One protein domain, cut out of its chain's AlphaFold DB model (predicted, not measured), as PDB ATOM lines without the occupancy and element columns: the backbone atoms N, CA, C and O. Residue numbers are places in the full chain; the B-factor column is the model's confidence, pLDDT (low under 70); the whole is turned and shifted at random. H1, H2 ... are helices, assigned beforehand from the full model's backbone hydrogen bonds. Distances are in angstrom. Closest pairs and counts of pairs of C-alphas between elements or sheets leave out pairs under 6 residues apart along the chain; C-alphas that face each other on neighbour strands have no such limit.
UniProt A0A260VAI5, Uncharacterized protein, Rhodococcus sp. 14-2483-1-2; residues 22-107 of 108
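What this domain is: This is residues 22 to 107 of the 108 residues of an uncharacterized protein of Rhodococcus sp. 14-2483-1-2 (UniProt A0A260VAI5). A long straight helix, H3, meets H1 near the end of H1 and the start of H3, and the two open from there as a V; the short helix H2 packs on H1, on the side away from H3. Beyond the V, residues 84 to 107, of which 84 to 105 belong to H3, stick out as a long free arm. The printed part has 86 residues with three named helices, H1, H2 and H3 in chain order, and no named strand; the class is all helix. The whole is extended, with a radius of gyration of the C-alphas of 19.0 A and spans of 66 by 24 by 16 A, and the arm makes much of the length.

Where its parts are: H3, residues 70 to 105, is the longest helix, 53.5 A from C-alpha 70 at (-27.716, -8.853, -4.933) to C-alpha 105 at (6.165, -23.445, -43.732). H1, residues 22 to 44, measures 32.6 A and begins with C-alpha 22 at (-15.040, -29.808, -17.515). H2, residues 54 to 62, measures 12.3 A.

How they stand to each other: H3 touches H1 with residues 70 to 80 alone, and their closest C-alphas, those of Gly 40 and Ser 72, are 4.3 A apart. They run opposite ways at a steep tilt of 39 degrees. H1 touches H2 with residues 30 to 34 alone; the closest C-alphas, those of Tyr 34 and Pro 54, are 5.7 A apart. These two run the same way at a steep tilt of 68 degrees, only just short of about perpendicular. H2 and H3 are apart. In H1, H2 and H3 every O i to N i+4 pair is within hydrogen-bond range.

The domain as a whole: The C-alphas farthest apart, those of Gly 47 and Lys 107, are 66.0 A from each other. Residues 22 to 27, which belong to H1, also stand free. The body without the free stretches has 56 residues and spans 29 by 22 by 17 A. Both links, H1 to H2 and H2 to H3, are short, and the printed part has no cut. The mean pLDDT of the printed part of this model is 91.4, and no printed residue is under 70.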
ATOM      1  N   ALA A  22     -13.816 -29.882 -18.307       92.00
ATOM      2  CA  ALA A  22     -15.040 -29.808 -17.515       92.00
ATOM      3  C   ALA A  22     -14.747 -29.608 -16.019       92.00
ATOM      4  O   ALA A  22     -15.353 -28.745 -15.384       92.00
ATOM      5  N   VAL A  23     -13.782 -30.349 -15.467       95.25
ATOM      6  CA  VAL A  23     -13.361 -30.202 -14.065       95.25
ATOM      7  C   VAL A  23     -12.764 -28.817 -13.808       95.25
ATOM      8  O   VAL A  23     -13.135 -28.163 -12.836       95.25
ATOM      9  N   LEU A  24     -11.884 -28.332 -14.686       94.88
ATOM     10  CA  LEU A  24     -11.285 -27.002 -14.548       94.88
ATOM     11  C   LEU A  24     -12.331 -25.885 -14.634       94.88
ATOM     12  O   LEU A  24     -12.278 -24.943 -13.847       94.88
ATOM     13  N   LEU A  25     -13.303 -26.004 -15.543       94.56
ATOM     14  CA  LEU A  25     -14.416 -25.061 -15.646       94.56
ATOM     15  C   LEU A  25     -15.268 -25.059 -14.375       94.56
ATOM     16  O   LEU A  25     -15.604 -23.988 -13.875       94.56
ATOM     17  N   ALA A  26     -15.572 -26.232 -13.816       95.44
ATOM     18  CA  ALA A  26     -16.309 -26.329 -12.560       95.44
ATOM     19  C   ALA A  26     -15.554 -25.645 -11.407       95.44
ATOM     20  O   ALA A  26     -16.136 -24.837 -10.685       95.44
ATOM     21  N   ILE A  27     -14.248 -25.902 -11.275       96.31
ATOM     22  CA  ILE A  27     -13.398 -25.266 -10.258       96.31
ATOM     23  C   ILE A  27     -13.375 -23.743 -10.441       96.31
ATOM     24  O   ILE A  27     -13.536 -23.008  -9.467       96.31
ATOM     25  N   ALA A  28     -13.216 -23.261 -11.677       95.81
ATOM     26  CA  ALA A  28     -13.211 -21.833 -11.975       95.81
ATOM     27  C   ALA A  28     -14.541 -21.168 -11.592       95.81
ATOM     28  O   ALA A  28     -14.540 -20.125 -10.943       95.81
ATOM     29  N   LEU A  29     -15.676 -21.790 -11.927       95.94
ATOM     30  CA  LEU A  29     -16.997 -21.278 -11.561       95.94
ATOM     31  C   LEU A  29     -17.195 -21.222 -10.044       95.94
ATOM     32  O   LEU A  29     -17.694 -20.221  -9.539       95.94
ATOM     33  N   ILE A  30     -16.763 -22.254  -9.315       96.94
ATOM     34  CA  ILE A  30     -16.826 -22.283  -7.848       96.94
ATOM     35  C   ILE A  30     -15.979 -21.156  -7.249       96.94
ATOM     36  O   ILE A  30     -16.447 -20.444  -6.361       96.94
ATOM     37  N   ALA A  31     -14.758 -20.957  -7.751       96.19
ATOM     38  CA  ALA A  31     -13.876 -19.895  -7.284       96.19
ATOM     39  C   ALA A  31     -14.478 -18.501  -7.531       96.19
ATOM     40  O   ALA A  31     -14.477 -17.661  -6.631       96.19
ATOM     41  N   VAL A  32     -15.046 -18.269  -8.719       96.81
ATOM     42  CA  VAL A  32     -15.700 -16.997  -9.064       96.81
ATOM     43  C   VAL A  32     -16.957 -16.777  -8.222       96.81
ATOM     44  O   VAL A  32     -17.162 -15.673  -7.716       96.81
ATOM     45  N   ALA A  33     -17.778 -17.808  -8.013       96.12
ATOM     46  CA  ALA A  33     -18.969 -17.724  -7.167       96.12
ATOM     47  C   ALA A  33     -18.607 -17.393  -5.714       96.12
ATOM     48  O   ALA A  33     -19.180 -16.473  -5.133       96.12
ATOM     49  N   TYR A  34     -17.612 -18.082  -5.152       96.94
ATOM     50  CA  TYR A  34     -17.141 -17.834  -3.791       96.94
ATOM     51  C   TYR A  34     -16.527 -16.437  -3.632       96.94
ATOM     52  O   TYR A  34     -16.864 -15.718  -2.692       96.94
ATOM     53  N   GLY A  35     -15.687 -16.004  -4.577       95.88
ATOM     54  CA  GLY A  35     -15.132 -14.648  -4.574       95.88
ATOM     55  C   GLY A  35     -16.216 -13.572  -4.672       95.88
ATOM     56  O   GLY A  35     -16.160 -12.570  -3.964       95.88
ATOM     57  N   SER A  36     -17.248 -13.803  -5.488       96.44
ATOM     58  CA  SER A  36     -18.379 -12.876  -5.643       96.44
ATOM     59  C   SER A  36     -19.239 -12.792  -4.384       96.44
ATOM     60  O   SER A  36     -19.698 -11.709  -4.017       96.44
ATOM     61  N   LEU A  37     -19.443 -13.919  -3.698       95.69
ATOM     62  CA  LEU A  37     -20.118 -13.968  -2.403       95.69
ATOM     63  C   LEU A  37     -19.359 -13.140  -1.362       95.69
ATOM     64  O   LEU A  37     -19.946 -12.280  -0.707       95.69
ATOM     65  N   TRP A  38     -18.044 -13.353  -1.270       94.19
ATOM     66  CA  TRP A  38     -17.184 -12.644  -0.328       94.19
ATOM     67  C   TRP A  38     -17.163 -11.137  -0.579       94.19
ATOM     68  O   TRP A  38     -17.417 -10.351   0.333       94.19
ATOM     69  N   LEU A  39     -16.952 -10.732  -1.833       93.44
ATOM     70  CA  LEU A  39     -16.968  -9.324  -2.222       93.44
ATOM     71  C   LEU A  39     -18.335  -8.684  -1.983       93.44
ATOM     72  O   LEU A  39     -18.403  -7.577  -1.463       93.44
ATOM     73  N   GLY A  40     -19.432  -9.365  -2.321       93.00
ATOM     74  CA  GLY A  40     -20.760  -8.798  -2.104       93.00
ATOM     75  C   GLY A  40     -21.064  -8.572  -0.628       93.00
ATOM     76  O   GLY A  40     -21.556  -7.501  -0.299       93.00
ATOM     77  N   HIS A  41     -20.713  -9.504   0.267       92.75
ATOM     78  CA  HIS A  41     -20.832  -9.275   1.713       92.75
ATOM     79  C   HIS A  41     -19.946  -8.135   2.206       92.75
ATOM     80  O   HIS A  41     -20.401  -7.353   3.036       92.75
ATOM     81  N   ALA A  42     -18.731  -8.002   1.669       90.38
ATOM     82  CA  ALA A  42     -17.847  -6.891   2.000       90.38
ATOM     83  C   ALA A  42     -18.421  -5.528   1.565       90.38
ATOM     84  O   ALA A  42     -18.241  -4.541   2.268       90.38
ATOM     85  N   PHE A  43     -19.140  -5.463   0.438       90.31
ATOM     86  CA  PHE A  43     -19.768  -4.225  -0.040       90.31
ATOM     87  C   PHE A  43     -21.085  -3.887   0.657       90.31
ATOM     88  O   PHE A  43     -21.404  -2.711   0.813       90.31
ATOM     89  N   THR A  44     -21.878  -4.892   1.033       88.50
ATOM     90  CA  THR A  44     -23.190  -4.679   1.666       88.50
ATOM     91  C   THR A  44     -23.141  -4.693   3.191       88.50
ATOM     92  O   THR A  44     -24.192  -4.581   3.811       88.50
ATOM     93  N   ASP A  45     -21.953  -4.881   3.771       82.50
ATOM     94  CA  ASP A  45     -21.673  -4.934   5.210       82.50
ATOM     95  C   ASP A  45     -22.701  -5.765   5.998       82.50
ATOM     96  O   ASP A  45     -23.355  -5.309   6.935       82.50
ATOM     97  N   THR A  46     -22.902  -7.016   5.569       80.69
ATOM     98  CA  THR A  46     -23.935  -7.889   6.158       80.69
ATOM     99  C   THR A  46     -23.601  -8.354   7.576       80.69
ATOM    100  O   THR A  46     -24.450  -8.959   8.226       80.69
ATOM    101  N   GLY A  47     -22.361  -8.158   8.042       82.31
ATOM    102  CA  GLY A  47     -21.858  -8.688   9.315       82.31
ATOM    103  C   GLY A  47     -21.828 -10.222   9.405       82.31
ATOM    104  O   GLY A  47     -21.528 -10.775  10.463       82.31
ATOM    105  N   GLN A  48     -22.146 -10.928   8.316       87.50
ATOM    106  CA  GLN A  48     -22.316 -12.376   8.310       87.50
ATOM    107  C   GLN A  48     -20.976 -13.076   8.049       87.50
ATOM    108  O   GLN A  48     -20.258 -12.754   7.101       87.50
ATOM    109  N   GLN A  49     -20.624 -14.048   8.893       87.75
ATOM    110  CA  GLN A  49     -19.379 -14.799   8.735       87.75
ATOM    111  C   GLN A  49     -19.484 -15.796   7.579       87.75
ATOM    112  O   GLN A  49     -20.352 -16.669   7.566       87.75
ATOM    113  N   ILE A  50     -18.562 -15.683   6.621       91.81
ATOM    114  CA  ILE A  50     -18.480 -16.586   5.470       91.81
ATOM    115  C   ILE A  50     -17.568 -17.766   5.822       91.81
ATOM    116  O   ILE A  50     -16.423 -17.544   6.230       91.81
ATOM    117  N   PRO A  51     -18.022 -19.019   5.637       92.75
ATOM    118  CA  PRO A  51     -17.170 -20.189   5.809       92.75
ATOM    119  C   PRO A  51     -15.949 -20.140   4.884       92.75
ATOM    120  O   PRO A  51     -16.094 -19.923   3.686       92.75
ATOM    121  N   GLY A  52     -14.756 -20.429   5.413       92.94
ATOM    122  CA  GLY A  52     -13.520 -20.443   4.613       92.94
ATOM    123  C   GLY A  52     -13.464 -21.547   3.547       92.94
ATOM    124  O   GLY A  52     -12.673 -21.460   2.610       92.94
ATOM    125  N   ASN A  53     -14.296 -22.589   3.673       94.88
ATOM    126  CA  ASN A  53     -14.445 -23.622   2.652       94.88
ATOM    127  C   ASN A  53     -15.496 -23.180   1.611       94.88
ATOM    128  O   ASN A  53     -16.668 -23.028   1.974       94.88
ATOM    129  N   PRO A  54     -15.126 -23.052   0.322       93.44
ATOM    130  CA  PRO A  54     -16.021 -22.533  -0.710       93.44
ATOM    131  C   PRO A  54     -17.236 -23.428  -0.962       93.44
ATOM    132  O   PRO A  54     -18.322 -22.921  -1.227       93.44
ATOM    133  N   PHE A  55     -17.095 -24.750  -0.835       96.25
ATOM    134  CA  PHE A  55     -18.220 -25.669  -1.003       96.25
ATOM    135  C   PHE A  55     -19.236 -25.497   0.119       96.25
ATOM    136  O   PHE A  55     -20.428 -25.388  -0.143       96.25
ATOM    137  N   VAL A  56     -18.759 -25.413   1.364       95.62
ATOM    138  CA  VAL A  56     -19.627 -25.186   2.526       95.62
ATOM    139  C   VAL A  56     -20.356 -23.856   2.379       95.62
ATOM    140  O   VAL A  56     -21.571 -23.832   2.507       95.62
ATOM    141  N   ALA A  57     -19.652 -22.778   2.028       95.12
ATOM    142  CA  ALA A  57     -20.265 -21.466   1.835       95.12
ATOM    143  C   ALA A  57     -21.367 -21.482   0.760       95.12
ATOM    144  O   ALA A  57     -22.477 -21.013   1.007       95.12
ATOM    145  N   LEU A  58     -21.099 -22.064  -0.413       94.88
ATOM    146  CA  LEU A  58     -22.074 -22.122  -1.506       94.88
ATOM    147  C   LEU A  58     -23.271 -23.028  -1.179       94.88
ATOM    148  O   LEU A  58     -24.407 -22.670  -1.486       94.88
ATOM    149  N   PHE A  59     -23.054 -24.165  -0.510       95.88
ATOM    150  CA  PHE A  59     -24.158 -25.007  -0.046       95.88
ATOM    151  C   PHE A  59     -24.963 -24.345   1.073       95.88
ATOM    152  O   PHE A  59     -26.181 -24.492   1.100       95.88
ATOM    153  N   SER A  60     -24.330 -23.572   1.959       94.31
ATOM    154  CA  SER A  60     -25.031 -22.769   2.964       94.31
ATOM    155  C   SER A  60     -25.906 -21.699   2.320       94.31
ATOM    156  O   SER A  60     -27.017 -21.480   2.793       94.31
ATOM    157  N   VAL A  61     -25.457 -21.079   1.223       94.69
ATOM    158  CA  VAL A  61     -26.299 -20.169   0.434       94.69
ATOM    159  C   VAL A  61     -27.498 -20.910  -0.149       94.69
ATOM    160  O   VAL A  61     -28.636 -20.491   0.042       94.69
ATOM    161  N   ALA A  62     -27.260 -22.041  -0.819       94.94
ATOM    162  CA  ALA A  62     -28.329 -22.839  -1.417       94.94
ATOM    163  C   ALA A  62     -29.329 -23.371  -0.371       94.94
ATOM    164  O   ALA A  62     -30.519 -23.476  -0.647       94.94
ATOM    165  N   GLY A  63     -28.850 -23.671   0.838       93.06
ATOM    166  CA  GLY A  63     -29.657 -24.086   1.984       93.06
ATOM    167  C   GLY A  63     -30.295 -22.935   2.768       93.06
ATOM    168  O   GLY A  63     -30.885 -23.191   3.816       93.06
ATOM    169  N   GLY A  64     -30.150 -21.683   2.320       91.94
ATOM    170  CA  GLY A  64     -30.722 -20.496   2.967       91.94
ATOM    171  C   GLY A  64     -30.083 -20.109   4.309       91.94
ATOM    172  O   GLY A  64     -30.603 -19.245   5.004       91.94
ATOM    173  N   GLN A  65     -28.966 -20.738   4.682       91.75
ATOM    174  CA  GLN A  65     -28.211 -20.456   5.912       91.75
ATOM    175  C   GLN A  65     -27.249 -19.272   5.745       91.75
ATOM    176  O   GLN A  65     -26.844 -18.648   6.725       91.75
ATOM    177  N   LEU A  66     -26.856 -18.976   4.503       92.25
ATOM    178  CA  LEU A  66     -25.996 -17.853   4.154       92.25
ATOM    179  C   LEU A  66     -26.703 -16.955   3.143       92.25
ATOM    180  O   LEU A  66     -27.243 -17.426   2.144       92.25
ATOM    181  N   THR A  67     -26.715 -15.655   3.405       93.88
ATOM    182  CA  THR A  67     -27.356 -14.697   2.505       93.88
ATOM    183  C   THR A  67     -26.540 -14.580   1.219       93.88
ATOM    184  O   THR A  67     -25.321 -14.463   1.275       93.88
ATOM    185  N   TRP A  68     -27.196 -14.555   0.057       95.19
ATOM    186  CA  TRP A  68     -26.564 -14.154  -1.203       95.19
ATOM    187  C   TRP A  68     -26.938 -12.703  -1.531       95.19
ATOM    188  O   TRP A  68     -28.077 -12.445  -1.928       95.19
ATOM    189  N   PRO A  69     -26.024 -11.732  -1.367       94.00
ATOM    190  CA  PRO A  69     -26.305 -10.341  -1.698       94.00
ATOM    191  C   PRO A  69     -26.581 -10.153  -3.186       94.00
ATOM    192  O   PRO A  69     -25.904 -10.730  -4.034       94.00
ATOM    193  N   THR A  70     -27.485  -9.236  -3.530       95.25
ATOM    194  CA  THR A  70     -27.716  -8.853  -4.933       95.25
ATOM    195  C   THR A  70     -26.434  -8.349  -5.606       95.25
ATOM    196  O   THR A  70     -26.194  -8.645  -6.775       95.25
ATOM    197  N   VAL A  71     -25.572  -7.645  -4.863       93.94
ATOM    198  CA  VAL A  71     -24.260  -7.181  -5.348       93.94
ATOM    199  C   VAL A  71     -23.370  -8.356  -5.776       93.94
ATOM    200  O   VAL A  71     -22.697  -8.257  -6.800       93.94
ATOM    201  N   SER A  72     -23.427  -9.501  -5.083       94.62
ATOM    202  CA  SER A  72     -22.694 -10.713  -5.479       94.62
ATOM    203  C   SER A  72     -23.121 -11.230  -6.848       94.62
ATOM    204  O   SER A  72     -22.268 -11.647  -7.626       94.62
ATOM    205  N   THR A  73     -24.414 -11.161  -7.189       95.56
ATOM    206  CA  THR A  73     -24.900 -11.552  -8.524       95.56
ATOM    207  C   THR A  73     -24.286 -10.682  -9.612       95.56
ATOM    208  O   THR A  73     -23.802 -11.205 -10.614       95.56
ATOM    209  N   TRP A  74     -24.270  -9.363  -9.418       97.06
ATOM    210  CA  TRP A  74     -23.696  -8.440 -10.396       97.06
ATOM    211  C   TRP A  74     -22.201  -8.684 -10.595       97.06
ATOM    212  O   TRP A  74     -21.749  -8.794 -11.734       97.06
ATOM    213  N   ILE A  75     -21.452  -8.844  -9.501       94.88
ATOM    214  CA  ILE A  75     -20.019  -9.161  -9.548       94.88
ATOM    215  C   ILE A  75     -19.786 -10.476 -10.295       94.88
ATOM    216  O   ILE A  75     -18.944 -10.530 -11.195       94.88
ATOM    217  N   PHE A  76     -20.558 -11.515  -9.972       96.12
ATOM    218  CA  PHE A  76     -20.450 -12.821 -10.612       96.12
ATOM    219  C   PHE A  76     -20.684 -12.730 -12.123       96.12
ATOM    220  O   PHE A  76     -19.839 -13.155 -12.910       96.12
ATOM    221  N   VAL A  77     -21.797 -12.121 -12.539       96.88
ATOM    222  CA  VAL A  77     -22.182 -12.007 -13.953       96.88
ATOM    223  C   VAL A  77     -21.153 -11.205 -14.748       96.88
ATOM    224  O   VAL A  77     -20.706 -11.664 -15.798       96.88
ATOM    225  N   ILE A  78     -20.724 -10.044 -14.242       97.00
ATOM    226  CA  ILE A  78     -19.706  -9.212 -14.902       97.00
ATOM    227  C   ILE A  78     -18.399  -9.998 -15.052       97.00
ATOM    228  O   ILE A  78     -17.808 -10.017 -16.133       97.00
ATOM    229  N   THR A  79     -17.978 -10.703 -14.001       95.50
ATOM    230  CA  THR A  79     -16.753 -11.511 -14.025       95.50
ATOM    231  C   THR A  79     -16.836 -12.629 -15.062       95.50
ATOM    232  O   THR A  79     -15.891 -12.823 -15.822       95.50
ATOM    233  N   VAL A  80     -17.970 -13.334 -15.153       95.06
ATOM    234  CA  VAL A  80     -18.181 -14.401 -16.147       95.06
ATOM    235  C   VAL A  80     -18.163 -13.852 -17.573       95.06
ATOM    236  O   VAL A  80     -17.547 -14.464 -18.448       95.06
ATOM    237  N   ILE A  81     -18.791 -12.699 -17.819       96.31
ATOM    238  CA  ILE A  81     -18.788 -12.044 -19.135       96.31
ATOM    239  C   ILE A  81     -17.359 -11.667 -19.533       96.31
ATOM    240  O   ILE A  81     -16.918 -12.010 -20.632       96.31
ATOM    241  N   ILE A  82     -16.614 -11.020 -18.633       95.56
ATOM    242  CA  ILE A  82     -15.222 -10.623 -18.878       95.56
ATOM    243  C   ILE A  82     -14.348 -11.858 -19.114       95.56
ATOM    244  O   ILE A  82     -13.628 -11.914 -20.109       95.56
ATOM    245  N   ALA A  83     -14.432 -12.873 -18.252       92.69
ATOM    246  CA  ALA A  83     -13.642 -14.095 -18.375       92.69
ATOM    247  C   ALA A  83     -13.929 -14.833 -19.693       92.69
ATOM    248  O   ALA A  83     -13.004 -15.302 -20.362       92.69
ATOM    249  N   SER A  84     -15.196 -14.887 -20.107       91.25
ATOM    250  CA  SER A  84     -15.608 -15.513 -21.365       91.25
ATOM    251  C   SER A  84     -15.109 -14.717 -22.573       91.25
ATOM    252  O   SER A  84     -14.544 -15.298 -23.501       91.25
ATOM    253  N   GLY A  85     -15.229 -13.385 -22.535       91.62
ATOM    254  CA  GLY A  85     -14.692 -12.488 -23.561       91.62
ATOM    255  C   GLY A  85     -13.178 -12.632 -23.723       91.62
ATOM    256  O   GLY A  85     -12.690 -12.834 -24.834       91.62
ATOM    257  N   LEU A  86     -12.433 -12.623 -22.614       92.62
ATOM    258  CA  LEU A  86     -10.981 -12.823 -22.607       92.62
ATOM    259  C   LEU A  86     -10.588 -14.198 -23.156       92.62
ATOM    260  O   LEU A  86      -9.644 -14.303 -23.939       92.62
ATOM    261  N   THR A  87     -11.325 -15.246 -22.789       89.75
ATOM    262  CA  THR A  87     -11.086 -16.601 -23.305       89.75
ATOM    263  C   THR A  87     -11.299 -16.659 -24.820       89.75
ATOM    264  O   THR A  87     -10.465 -17.222 -25.532       89.75
ATOM    265  N   GLY A  88     -12.355 -16.016 -25.328       87.44
ATOM    266  CA  GLY A  88     -12.628 -15.906 -26.763       87.44
ATOM    267  C   GLY A  88     -11.529 -15.158 -27.521       87.44
ATOM    268  O   GLY A  88     -11.017 -15.661 -28.522       87.44
ATOM    269  N   VAL A  89     -11.097 -14.001 -27.010       90.12
ATOM    270  CA  VAL A  89      -9.998 -13.212 -27.598       90.12
ATOM    271  C   VAL A  89      -8.693 -14.009 -27.612       90.12
ATOM    272  O   VAL A  89      -8.000 -14.049 -28.629       90.12
ATOM    273  N   ALA A  90      -8.364 -14.699 -26.519       88.75
ATOM    274  CA  ALA A  90      -7.152 -15.504 -26.436       88.75
ATOM    275  C   ALA A  90      -7.184 -16.709 -27.391       88.75
ATOM    276  O   ALA A  90      -6.152 -17.078 -27.953       88.75
ATOM    277  N   ALA A  91      -8.348 -17.329 -27.592       88.75
ATOM    278  CA  ALA A  91      -8.519 -18.393 -28.576       88.75
ATOM    279  C   ALA A  91      -8.341 -17.866 -30.010       88.75
ATOM    280  O   ALA A  91      -7.584 -18.453 -30.785       88.75
ATOM    281  N   ALA A  92      -8.956 -16.726 -30.340       86.62
ATOM    282  CA  ALA A  92      -8.825 -16.089 -31.649       86.62
ATOM    283  C   ALA A  92      -7.374 -15.679 -31.953       86.62
ATOM    284  O   ALA A  92      -6.858 -15.965 -33.034       86.62
ATOM    285  N   ALA A  93      -6.678 -15.084 -30.979       87.94
ATOM    286  CA  ALA A  93      -5.272 -14.716 -31.116       87.94
ATOM    287  C   ALA A  93      -4.378 -15.943 -31.370       87.94
ATOM    288  O   ALA A  93      -3.523 -15.919 -32.256       87.94
ATOM    289  N   ARG A  94      -4.600 -17.048 -30.643       87.50
ATOM    290  CA  ARG A  94      -3.862 -18.306 -30.853       87.50
ATOM    291  C   ARG A  94      -4.125 -18.910 -32.233       87.50
ATOM    292  O   ARG A  94      -3.185 -19.388 -32.866       87.50
ATOM    293  N   ALA A  95      -5.365 -18.852 -32.718       85.81
ATOM    294  CA  ALA A  95      -5.713 -19.321 -34.056       85.81
ATOM    295  C   ALA A  95      -4.999 -18.503 -35.148       85.81
ATOM    296  O   ALA A  95      -4.390 -19.082 -36.046       85.81
ATOM    297  N   ALA A  96      -4.986 -17.171 -35.029       83.62
ATOM    298  CA  ALA A  96      -4.311 -16.287 -35.981       83.62
ATOM    299  C   ALA A  96      -2.792 -16.546 -36.058       83.62
ATOM    300  O   ALA A  96      -2.215 -16.573 -37.146       83.62
ATOM    301  N   VAL A  97      -2.146 -16.797 -34.913       86.19
ATOM    302  CA  VAL A  97      -0.719 -17.159 -34.860       86.19
ATOM    303  C   VAL A  97      -0.452 -18.494 -35.561       86.19
ATOM    304  O   VAL A  97       0.535 -18.612 -36.288       86.19
ATOM    305  N   SER A  98      -1.330 -19.486 -35.386       83.44
ATOM    306  CA  SER A  98      -1.178 -20.793 -36.035       83.44
ATOM    307  C   SER A  98      -1.287 -20.709 -37.558       83.44
ATOM    308  O   SER A  98      -0.514 -21.367 -38.247       83.44
ATOM    309  N   VAL A  99      -2.213 -19.901 -38.088       82.00
ATOM    310  CA  VAL A  99      -2.383 -19.717 -39.541       82.00
ATOM    311  C   VAL A  99      -1.127 -19.100 -40.152       82.00
ATOM    312  O   VAL A  99      -0.569 -19.650 -41.097       82.00
ATOM    313  N   LYS A 100      -0.616 -18.020 -39.546       83.69
ATOM    314  CA  LYS A 100       0.599 -17.348 -40.019       83.69
ATOM    315  C   LYS A 100       1.807 -18.287 -40.071       83.69
ATOM    316  O   LYS A 100       2.621 -18.175 -40.981       83.69
ATOM    317  N   LYS A 101       1.946 -19.188 -39.093       81.38
ATOM    318  CA  LYS A 101       3.037 -20.171 -39.073       81.38
ATOM    319  C   LYS A 101       2.945 -21.135 -40.262       81.38
ATOM    320  O   LYS A 101       3.930 -21.310 -40.967       81.38
ATOM    321  N   ASN A 102       1.761 -21.688 -40.516       85.00
ATOM    322  CA  ASN A 102       1.548 -22.656 -41.594       85.00
ATOM    323  C   ASN A 102       1.833 -22.061 -42.989       85.00
ATOM    324  O   ASN A 102       2.374 -22.752 -43.848       85.00
ATOM    325  N   ASP A 103       1.516 -20.780 -43.208       82.06
ATOM    326  CA  ASP A 103       1.799 -20.088 -44.476       82.06
ATOM    327  C   ASP A 103       3.300 -19.903 -44.745       82.06
ATOM    328  O   ASP A 103       3.722 -19.869 -45.903       82.06
ATOM    329  N   LEU A 104       4.109 -19.754 -43.690       81.50
ATOM    330  CA  LEU A 104       5.566 -19.654 -43.803       81.50
ATOM    331  C   LEU A 104       6.178 -21.013 -44.146       81.50
ATOM    332  O   LEU A 104       7.021 -21.087 -45.036       81.50
ATOM    333  N   ASP A 105       5.705 -22.074 -43.490       80.69
ATOM    334  CA  ASP A 105       6.165 -23.445 -43.732       80.69
ATOM    335  C   ASP A 105       5.820 -23.921 -45.159       80.69
ATOM    336  O   ASP A 105       6.570 -24.686 -45.751       80.69
ATOM    337  N   ALA A 106       4.718 -23.440 -45.748       76.06
ATOM    338  CA  ALA A 106       4.302 -23.789 -47.112       76.06
ATOM    339  C   ALA A 106       5.084 -23.068 -48.231       76.06
ATOM    340  O   ALA A 106       4.912 -23.394 -49.406       76.06
ATOM    341  N   LYS A 107       5.880 -22.048 -47.894       73.00
ATOM    342  CA  LYS A 107       6.671 -21.257 -48.856       73.00
ATOM    343  C   LYS A 107       8.169 -21.585 -48.827       73.00
ATOM    344  O   LYS A 107       8.896 -21.037 -49.656       73.00
TER     345      LYS A 107